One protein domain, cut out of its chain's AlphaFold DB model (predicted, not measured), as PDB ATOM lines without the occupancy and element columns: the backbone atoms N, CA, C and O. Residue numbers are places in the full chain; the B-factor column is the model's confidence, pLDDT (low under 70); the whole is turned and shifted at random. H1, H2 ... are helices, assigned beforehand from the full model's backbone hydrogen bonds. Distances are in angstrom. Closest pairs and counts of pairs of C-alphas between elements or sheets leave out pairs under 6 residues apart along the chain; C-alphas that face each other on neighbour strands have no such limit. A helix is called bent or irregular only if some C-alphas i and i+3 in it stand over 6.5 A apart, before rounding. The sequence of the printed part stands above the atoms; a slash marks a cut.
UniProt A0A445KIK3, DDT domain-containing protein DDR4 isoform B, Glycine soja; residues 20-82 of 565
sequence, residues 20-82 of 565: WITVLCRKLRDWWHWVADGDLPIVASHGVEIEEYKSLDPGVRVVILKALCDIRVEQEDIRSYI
ATOM      1  N   TRP A  20      27.252 -32.943  36.736       90.00
ATOM      2  CA  TRP A  20      28.110 -33.708  37.653       90.00
ATOM      3  C   TRP A  20      29.094 -34.629  36.916       90.00
ATOM      4  O   TRP A  20      30.197 -34.835  37.414       90.00
ATOM      5  N   ILE A  21      28.753 -35.108  35.713       91.56
ATOM      6  CA  ILE A  21      29.629 -35.944  34.874       91.56
ATOM      7  C   ILE A  21      30.799 -35.114  34.316       91.56
ATOM      8  O   ILE A  21      31.949 -35.544  34.387       91.56
ATOM      9  N   THR A  22      30.561 -33.875  33.875       89.69
ATOM     10  CA  THR A  22      31.630 -32.934  33.490       89.69
ATOM     11  C   THR A  22      32.580 -32.649  34.659       89.69
ATOM     12  O   THR A  22      33.801 -32.601  34.491       89.69
ATOM     13  N   VAL A  23      32.035 -32.480  35.871       89.38
ATOM     14  CA  VAL A  23      32.824 -32.272  37.098       89.38
ATOM     15  C   VAL A  23      33.606 -33.534  37.477       89.38
ATOM     16  O   VAL A  23      34.784 -33.434  37.822       89.38
ATOM     17  N   LEU A  24      32.992 -34.712  37.352       90.81
ATOM     18  CA  LEU A  24      33.608 -36.022  37.558       90.81
ATOM     19  C   LEU A  24      34.812 -36.221  36.636       90.81
ATOM     20  O   LEU A  24      35.909 -36.476  37.119       90.81
ATOM     21  N   CYS A  25      34.645 -36.025  35.330       91.56
ATOM     22  CA  CYS A  25      35.721 -36.191  34.354       91.56
ATOM     23  C   CYS A  25      36.899 -35.236  34.616       91.56
ATOM     24  O   CYS A  25      38.059 -35.610  34.442       91.56
ATOM     25  N   ARG A  26      36.621 -34.008  35.084       88.81
ATOM     26  CA  ARG A  26      37.661 -33.069  35.545       88.81
ATOM     27  C   ARG A  26      38.356 -33.538  36.827       88.81
ATOM     28  O   ARG A  26      39.538 -33.270  36.980       88.81
ATOM     29  N   LYS A  27      37.649 -34.211  37.740       88.75
ATOM     30  CA  LYS A  27      38.217 -34.742  38.991       88.75
ATOM     31  C   LYS A  27      39.044 -36.007  38.781       88.75
ATOM     32  O   LYS A  27      40.124 -36.097  39.353       88.75
ATOM     33  N   LEU A  28      38.576 -36.944  37.957       91.81
ATOM     34  CA  LEU A  28      39.314 -38.173  37.660       91.81
ATOM     35  C   LEU A  28      40.613 -37.875  36.909       91.81
ATOM     36  O   LEU A  28      41.632 -38.445  37.267       91.81
ATOM     37  N   ARG A  29      40.613 -36.949  35.936       90.75
ATOM     38  CA  ARG A  29      41.801 -36.599  35.130       90.75
ATOM     39  C   ARG A  29      43.084 -36.437  35.952       90.75
ATOM     40  O   ARG A  29      44.105 -37.018  35.602       90.75
ATOM     41  N   ASP A  30      43.013 -35.667  37.034       88.50
ATOM     42  CA  ASP A  30      44.192 -35.307  37.825       88.50
ATOM     43  C   ASP A  30      44.549 -36.381  38.877       88.50
ATOM     44  O   ASP A  30      45.668 -36.393  39.381       88.50
ATOM     45  N   TRP A  31      43.619 -37.293  39.198       90.44
ATOM     46  CA  TRP A  31      43.735 -38.263  40.303       90.44
ATOM     47  C   TRP A  31      43.801 -39.733  39.869       90.44
ATOM     48  O   TRP A  31      44.234 -40.565  40.658       90.44
ATOM     49  N   TRP A  32      43.388 -40.073  38.645       92.81
ATOM     50  CA  TRP A  32      43.184 -41.455  38.183       92.81
ATOM     51  C   TRP A  32      44.405 -42.349  38.424       92.81
ATOM     52  O   TRP A  32      44.285 -43.405  39.037       92.81
ATOM     53  N   HIS A  33      45.588 -41.848  38.062       91.06
ATOM     54  CA  HIS A  33      46.880 -42.523  38.215       91.06
ATOM     55  C   HIS A  33      47.320 -42.791  39.671       91.06
ATOM     56  O   HIS A  33      48.336 -43.449  39.875       91.06
ATOM     57  N   TRP A  34      46.580 -42.303  40.675       90.06
ATOM     58  CA  TRP A  34      46.773 -42.631  42.095       90.06
ATOM     59  C   TRP A  34      45.763 -43.656  42.637       90.06
ATOM     60  O   TRP A  34      45.981 -44.183  43.726       90.06
ATOM     61  N   VAL A  35      44.655 -43.923  41.931       90.56
ATOM     62  CA  VAL A  35      43.510 -44.694  42.470       90.56
ATOM     63  C   VAL A  35      43.036 -45.857  41.590       90.56
ATOM     64  O   VAL A  35      42.293 -46.720  42.069       90.56
ATOM     65  N   ALA A  36      43.465 -45.915  40.328       89.06
ATOM     66  CA  ALA A  36      43.136 -46.987  39.397       89.06
ATOM     67  C   ALA A  36      44.283 -47.272  38.411       89.06
ATOM     68  O   ALA A  36      44.940 -46.356  37.915       89.06
ATOM     69  N   ASP A  37      44.482 -48.554  38.101       85.69
ATOM     70  CA  ASP A  37      45.375 -49.010  37.035       85.69
ATOM     71  C   ASP A  37      44.676 -48.946  35.665       85.69
ATOM     72  O   ASP A  37      43.491 -49.269  35.543       85.69
ATOM     73  N   GLY A  38      45.433 -48.610  34.617       87.19
ATOM     74  CA  GLY A  38      44.949 -48.554  33.231       87.19
ATOM     75  C   GLY A  38      44.459 -47.172  32.787       87.19
ATOM     76  O   GLY A  38      44.572 -46.184  33.513       87.19
ATOM     77  N   ASP A  39      43.946 -47.095  31.560       89.62
ATOM     78  CA  ASP A  39      43.533 -45.835  30.937       89.62
ATOM     79  C   ASP A  39      42.279 -45.229  31.589       89.62
ATOM     80  O   ASP A  39      41.406 -45.936  32.091       89.62
ATOM     81  N   LEU A  40      42.181 -43.895  31.562       91.12
ATOM     82  CA  LEU A  40      41.045 -43.139  32.096       91.12
ATOM     83  C   LEU A  40      39.783 -43.398  31.239       91.12
ATOM     84  O   LEU A  40      39.748 -42.950  30.093       91.12
ATOM     85  N   PRO A  41      38.723 -44.045  31.766       90.38
ATOM     86  CA  PRO A  41      37.599 -44.536  30.960       90.38
ATOM     87  C   PRO A  41      36.608 -43.464  30.485       90.38
ATOM     88  O   PRO A  41      35.636 -43.810  29.821       90.38
ATOM     89  N   ILE A  42      36.783 -42.191  30.861       92.06
ATOM     90  CA  ILE A  42      35.887 -41.101  30.454       92.06
ATOM     91  C   ILE A  42      36.573 -39.728  30.528       92.06
ATOM     92  O   ILE A  42      37.302 -39.432  31.480       92.06
ATOM     93  N   VAL A  43      36.332 -38.865  29.535       90.69
ATOM     94  CA  VAL A  43      36.988 -37.551  29.410       90.69
ATOM     95  C   VAL A  43      35.969 -36.460  29.072       90.69
ATOM     96  O   VAL A  43      35.164 -36.608  28.164       90.69
ATOM     97  N   ALA A  44      36.046 -35.316  29.766       87.94
ATOM     98  CA  ALA A  44      35.162 -34.173  29.521       87.94
ATOM     99  C   ALA A  44      35.295 -33.658  28.075       87.94
ATOM    100  O   ALA A  44      36.381 -33.237  27.661       87.94
ATOM    101  N   SER A  45      34.178 -33.652  27.351       87.56
ATOM    102  CA  SER A  45      34.069 -33.514  25.896       87.56
ATOM    103  C   SER A  45      32.905 -32.579  25.506       87.56
ATOM    104  O   SER A  45      32.209 -32.781  24.515       87.56
ATOM    105  N   HIS A  46      32.736 -31.492  26.273       86.06
ATOM    106  CA  HIS A  46      31.726 -30.434  26.080       86.06
ATOM    107  C   HIS A  46      30.259 -30.903  26.170       86.06
ATOM    108  O   HIS A  46      29.375 -30.300  25.565       86.06
ATOM    109  N   GLY A  47      29.992 -31.938  26.966       83.81
ATOM    110  CA  GLY A  47      28.660 -32.491  27.220       83.81
ATOM    111  C   GLY A  47      28.453 -33.878  26.614       83.81
ATOM    112  O   GLY A  47      27.576 -34.602  27.078       83.81
ATOM    113  N   VAL A  48      29.282 -34.297  25.651       89.06
ATOM    114  CA  VAL A  48      29.227 -35.656  25.078       89.06
ATOM    115  C   VAL A  48      29.536 -36.718  26.145       89.06
ATOM    116  O   VAL A  48      28.939 -37.797  26.130       89.06
ATOM    117  N   GLU A  49      30.339 -36.378  27.161       91.31
ATOM    118  CA  GLU A  49      30.630 -37.260  28.298       91.31
ATOM    119  C   GLU A  49      29.365 -37.714  29.059       91.31
ATOM    120  O   GLU A  49      29.358 -38.762  29.701       91.31
ATOM    121  N   ILE A  50      28.267 -36.950  28.979       89.88
ATOM    122  CA  ILE A  50      26.993 -37.254  29.650       89.88
ATOM    123  C   ILE A  50      26.318 -38.485  29.034       89.88
ATOM    124  O   ILE A  50      25.607 -39.214  29.731       89.88
ATOM    125  N   GLU A  51      26.507 -38.716  27.736       90.69
ATOM    126  CA  GLU A  51      25.963 -39.875  27.021       90.69
ATOM    127  C   GLU A  51      26.950 -41.041  27.046       90.69
ATOM    128  O   GLU A  51      26.550 -42.161  27.364       90.69
ATOM    129  N   GLU A  52      28.242 -40.751  26.874       91.94
ATOM    130  CA  GLU A  52      29.343 -41.709  27.031       91.94
ATOM    131  C   GLU A  52      29.264 -42.438  28.385       91.94
ATOM    132  O   GLU A  52      29.228 -43.670  28.422       91.94
ATOM    133  N   TYR A  53      29.094 -41.703  29.496       92.25
ATOM    134  CA  TYR A  53      28.935 -42.288  30.836       92.25
ATOM    135  C   TYR A  53      27.736 -43.244  30.952       92.25
ATOM    136  O   TYR A  53      27.791 -44.216  31.707       92.25
ATOM    137  N   LYS A  54      26.638 -42.983  30.229       90.75
ATOM    138  CA  LYS A  54      25.443 -43.845  30.249       90.75
ATOM    139  C   LYS A  54      25.674 -45.132  29.459       90.75
ATOM    140  O   LYS A  54      25.172 -46.176  29.871       90.75
ATOM    141  N   SER A  55      26.435 -45.060  28.361       93.75
ATOM    142  CA  SER A  55      26.798 -46.216  27.533       93.75
ATOM    143  C   SER A  55      27.959 -47.050  28.084       93.75
ATOM    144  O   SER A  55      28.109 -48.196  27.667       93.75
ATOM    145  N   LEU A  56      28.758 -46.522  29.023       94.38
ATOM    146  CA  LEU A  56      29.799 -47.296  29.710       94.38
ATOM    147  C   LEU A  56      29.227 -48.576  30.331       94.38
ATOM    148  O   LEU A  56      28.143 -48.570  30.922       94.38
ATOM    149  N   ASP A  57      30.004 -49.651  30.285       95.50
ATOM    150  CA  ASP A  57      29.699 -50.901  30.981       95.50
ATOM    151  C   ASP A  57      29.456 -50.669  32.497       95.50
ATOM    152  O   ASP A  57      30.151 -49.850  33.116       95.50
ATOM    153  N   PRO A  58      28.479 -51.352  33.134       95.44
ATOM    154  CA  PRO A  58      28.218 -51.210  34.567       95.44
ATOM    155  C   PRO A  58      29.433 -51.494  35.462       95.44
ATOM    156  O   PRO A  58      29.605 -50.815  36.473       95.44
ATOM    157  N   GLY A  59      30.300 -52.438  35.092       93.50
ATOM    158  CA  GLY A  59      31.551 -52.719  35.796       93.50
ATOM    159  C   GLY A  59      32.529 -51.547  35.724       93.50
ATOM    160  O   GLY A  59      33.071 -51.144  36.752       93.50
ATOM    161  N   VAL A  60      32.687 -50.921  34.554       93.50
ATOM    162  CA  VAL A  60      33.509 -49.700  34.403       93.50
ATOM    163  C   VAL A  60      32.945 -48.544  35.237       93.50
ATOM    164  O   VAL A  60      33.700 -47.846  35.915       93.50
ATOM    165  N   ARG A  61      31.615 -48.381  35.286       94.12
ATOM    166  CA  ARG A  61      30.959 -47.407  36.182       94.12
ATOM    167  C   ARG A  61      31.208 -47.702  37.667       94.12
ATOM    168  O   ARG A  61      31.397 -46.766  38.442       94.12
ATOM    169  N   VAL A  62      31.285 -48.973  38.071       94.50
ATOM    170  CA  VAL A  62      31.670 -49.368  39.441       94.50
ATOM    171  C   VAL A  62      33.153 -49.092  39.726       94.50
ATOM    172  O   VAL A  62      33.468 -48.637  40.823       94.50
ATOM    173  N   VAL A  63      34.064 -49.267  38.760       93.31
ATOM    174  CA  VAL A  63      35.482 -48.871  38.919       93.31
ATOM    175  C   VAL A  63      35.610 -47.353  39.097       93.31
ATOM    176  O   VAL A  63      36.327 -46.903  39.989       93.31
ATOM    177  N   ILE A  64      34.860 -46.559  38.327       93.88
ATOM    178  CA  ILE A  64      34.778 -45.099  38.498       93.88
ATOM    179  C   ILE A  64      34.248 -44.727  39.895       93.88
ATOM    180  O   ILE A  64      34.789 -43.829  40.542       93.88
ATOM    181  N   LEU A  65      33.220 -45.428  40.389       94.56
ATOM    182  CA  LEU A  65      32.678 -45.209  41.733       94.56
ATOM    183  C   LEU A  65      33.684 -45.584  42.836       94.56
ATOM    184  O   LEU A  65      33.826 -44.833  43.796       94.56
ATOM    185  N   LYS A  66      34.430 -46.688  42.681       93.94
ATOM    186  CA  LYS A  66      35.533 -47.050  43.587       93.94
ATOM    187  C   LYS A  66      36.584 -45.936  43.625       93.94
ATOM    188  O   LYS A  66      36.889 -45.442  44.705       93.94
ATOM    189  N   ALA A  67      37.066 -45.497  42.460       93.62
ATOM    190  CA  ALA A  67      38.057 -44.429  42.346       93.62
ATOM    191  C   ALA A  67      37.596 -43.128  43.031       93.62
ATOM    192  O   ALA A  67      38.383 -42.468  43.706       93.62
ATOM    193  N   LEU A  68      36.308 -42.775  42.925       93.31
ATOM    194  CA  LEU A  68      35.722 -41.660  43.678       93.31
ATOM    195  C   LEU A  68      35.768 -41.867  45.195       93.31
ATOM    196  O   LEU A  68      36.099 -40.924  45.912       93.31
ATOM    197  N   CYS A  69      35.440 -43.064  45.684       92.56
ATOM    198  CA  CYS A  69      35.523 -43.392  47.106       92.56
ATOM    199  C   CYS A  69      36.966 -43.296  47.620       92.56
ATOM    200  O   CYS A  69      37.182 -42.689  48.665       92.56
ATOM    201  N   ASP A  70      37.950 -43.794  46.865       92.06
ATOM    202  CA  ASP A  70      39.372 -43.693  47.224       92.06
ATOM    203  C   ASP A  70      39.821 -42.220  47.303       92.06
ATOM    204  O   ASP A  70      40.298 -41.770  48.344       92.06
ATOM    205  N   ILE A  71      39.552 -41.418  46.257       91.56
ATOM    206  CA  ILE A  71      39.816 -39.960  46.237       91.56
ATOM    207  C   ILE A  71      39.138 -39.247  47.418       91.56
ATOM    208  O   ILE A  71      39.625 -38.216  47.891       91.56
ATOM    209  N   ARG A  72      37.983 -39.746  47.873       90.25
ATOM    210  CA  ARG A  72      37.193 -39.134  48.944       90.25
ATOM    211  C   ARG A  72      37.668 -39.547  50.344       90.25
ATOM    212  O   ARG A  72      37.603 -38.716  51.243       90.25
ATOM    213  N   VAL A  73      38.212 -40.754  50.516       89.25
ATOM    214  CA  VAL A  73      38.910 -41.195  51.741       89.25
ATOM    215  C   VAL A  73      40.272 -40.508  51.897       89.25
ATOM    216  O   VAL A  73      40.693 -40.238  53.018       89.25
ATOM    217  N   GLU A  74      40.928 -40.131  50.796       88.12
ATOM    218  CA  GLU A  74      42.168 -39.342  50.831       88.12
ATOM    219  C   GLU A  74      41.983 -37.887  51.329       88.12
ATOM    220  O   GLU A  74      42.967 -37.196  51.603       88.12
ATOM    221  N   GLN A  75      40.750 -37.390  51.474       89.81
ATOM    222  CA  GLN A  75      40.485 -35.994  51.846       89.81
ATOM    223  C   GLN A  75      40.449 -35.782  53.364       89.81
ATOM    224  O   GLN A  75      39.791 -36.513  54.104       89.81
ATOM    225  N   GLU A  76      41.149 -34.738  53.817       92.62
ATOM    226  CA  GLU A  76      41.417 -34.465  55.235       92.62
ATOM    227  C   GLU A  76      40.154 -34.322  56.094       92.62
ATOM    228  O   GLU A  76      40.152 -34.726  57.250       92.62
ATOM    229  N   ASP A  77      39.047 -33.815  55.546       93.19
ATOM    230  CA  ASP A  77      37.792 -33.698  56.291       93.19
ATOM    231  C   ASP A  77      37.175 -35.065  56.629       93.19
ATOM    232  O   ASP A  77      36.623 -35.224  57.716       93.19
ATOM    233  N   ILE A  78      37.326 -36.072  55.759       92.62
ATOM    234  CA  ILE A  78      36.924 -37.454  56.063       92.62
ATOM    235  C   ILE A  78      37.963 -38.169  56.916       92.62
ATOM    236  O   ILE A  78      37.569 -38.870  57.847       92.62
ATOM    237  N   ARG A  79      39.262 -37.972  56.651       91.19
ATOM    238  CA  ARG A  79      40.334 -38.533  57.488       91.19
ATOM    239  C   ARG A  79      40.145 -38.097  58.932       91.19
ATOM    240  O   ARG A  79      39.924 -38.945  59.786       91.19
ATOM    241  N   SER A  80      40.099 -36.787  59.170       94.44
ATOM    242  CA  SER A  80      39.863 -36.184  60.480       94.44
ATOM    243  C   SER A  80      38.521 -36.608  61.084       94.44
ATOM    244  O   SER A  80      38.472 -36.911  62.273       94.44
ATOM    245  N   TYR A  81      37.438 -36.710  60.302       93.56
ATOM    246  CA  TYR A  81      36.153 -37.214  60.808       93.56
ATOM    247  C   TYR A  81      36.255 -38.654  61.332       93.56
ATOM    248  O   TYR A  81      35.884 -38.896  62.478       93.56
ATOM    249  N   ILE A  82      36.814 -39.584  60.549       93.25
ATOM    250  CA  ILE A  82      37.004 -40.989  60.949       93.25
ATOM    251  C   ILE A  82      37.913 -41.071  62.182       93.25
ATOM    252  O   ILE A  82      37.546 -41.680  63.187       93.25
TER     253      ILE A  82
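Overview. This is residues 20 to 82 of the 565 residues of the protein "DDT domain-containing protein DDR4 isoform B" of Glycine soja (UniProt A0A445KIK3). Two long helices, H1 and H3, make the core about perpendicular, kinked H1 packing its later part on H3; short H2 packs on H1's early part, and residues 74 to 81, mostly H4, stick out as an arm. The printed part has 63 residues, 46 of them in four named helices, H1 to H4 in order along the chain, with no named strand; its class is all helix, and it is elongated over 37 by 22 by 18 A and only just compact, close to loose, with a radius of gyration of the C-alphas of 12.3 A.

Along the chain. Find C-alpha 58 at (28.218, -51.210, 34.567); H3 runs 22.6 A to residue 73. H1, residues 20 to 35, begins at (28.110, -33.708, 37.653), spans 19.5 A, has a kink of 56 degrees near residue 29 and is irregular, C-alphas 30 and 33 being 7.7 A apart. H2 is residues 49 to 55, 9.8 A; H4, residues 76 to 82, 9.7 A.

Arrangement. H3 touches H1 at 73 degrees, about perpendicular, closest at the C-alphas of Ala 67 and Val 35, 5.5 A. H1 touches H2 with residues 21 to 25 alone, closest at C-alphas 21 and 50, 6.0 A. H4 is close to H3 but not clearly touching, closest at C-alphas 79 and 73, 6.5 A. O i to N i+4 pairs are within hydrogen-bond range throughout H3 and H4, 7 of 12 in H1, 2 of 3 in H2.

Size, cuts and confidence. The farthest C-alphas, of Val 48 and Ile 82, are 37.1 A apart. Residues 36 to 48 make the long link; the printed part has no cut, and no printed residue is under 70 in pLDDT.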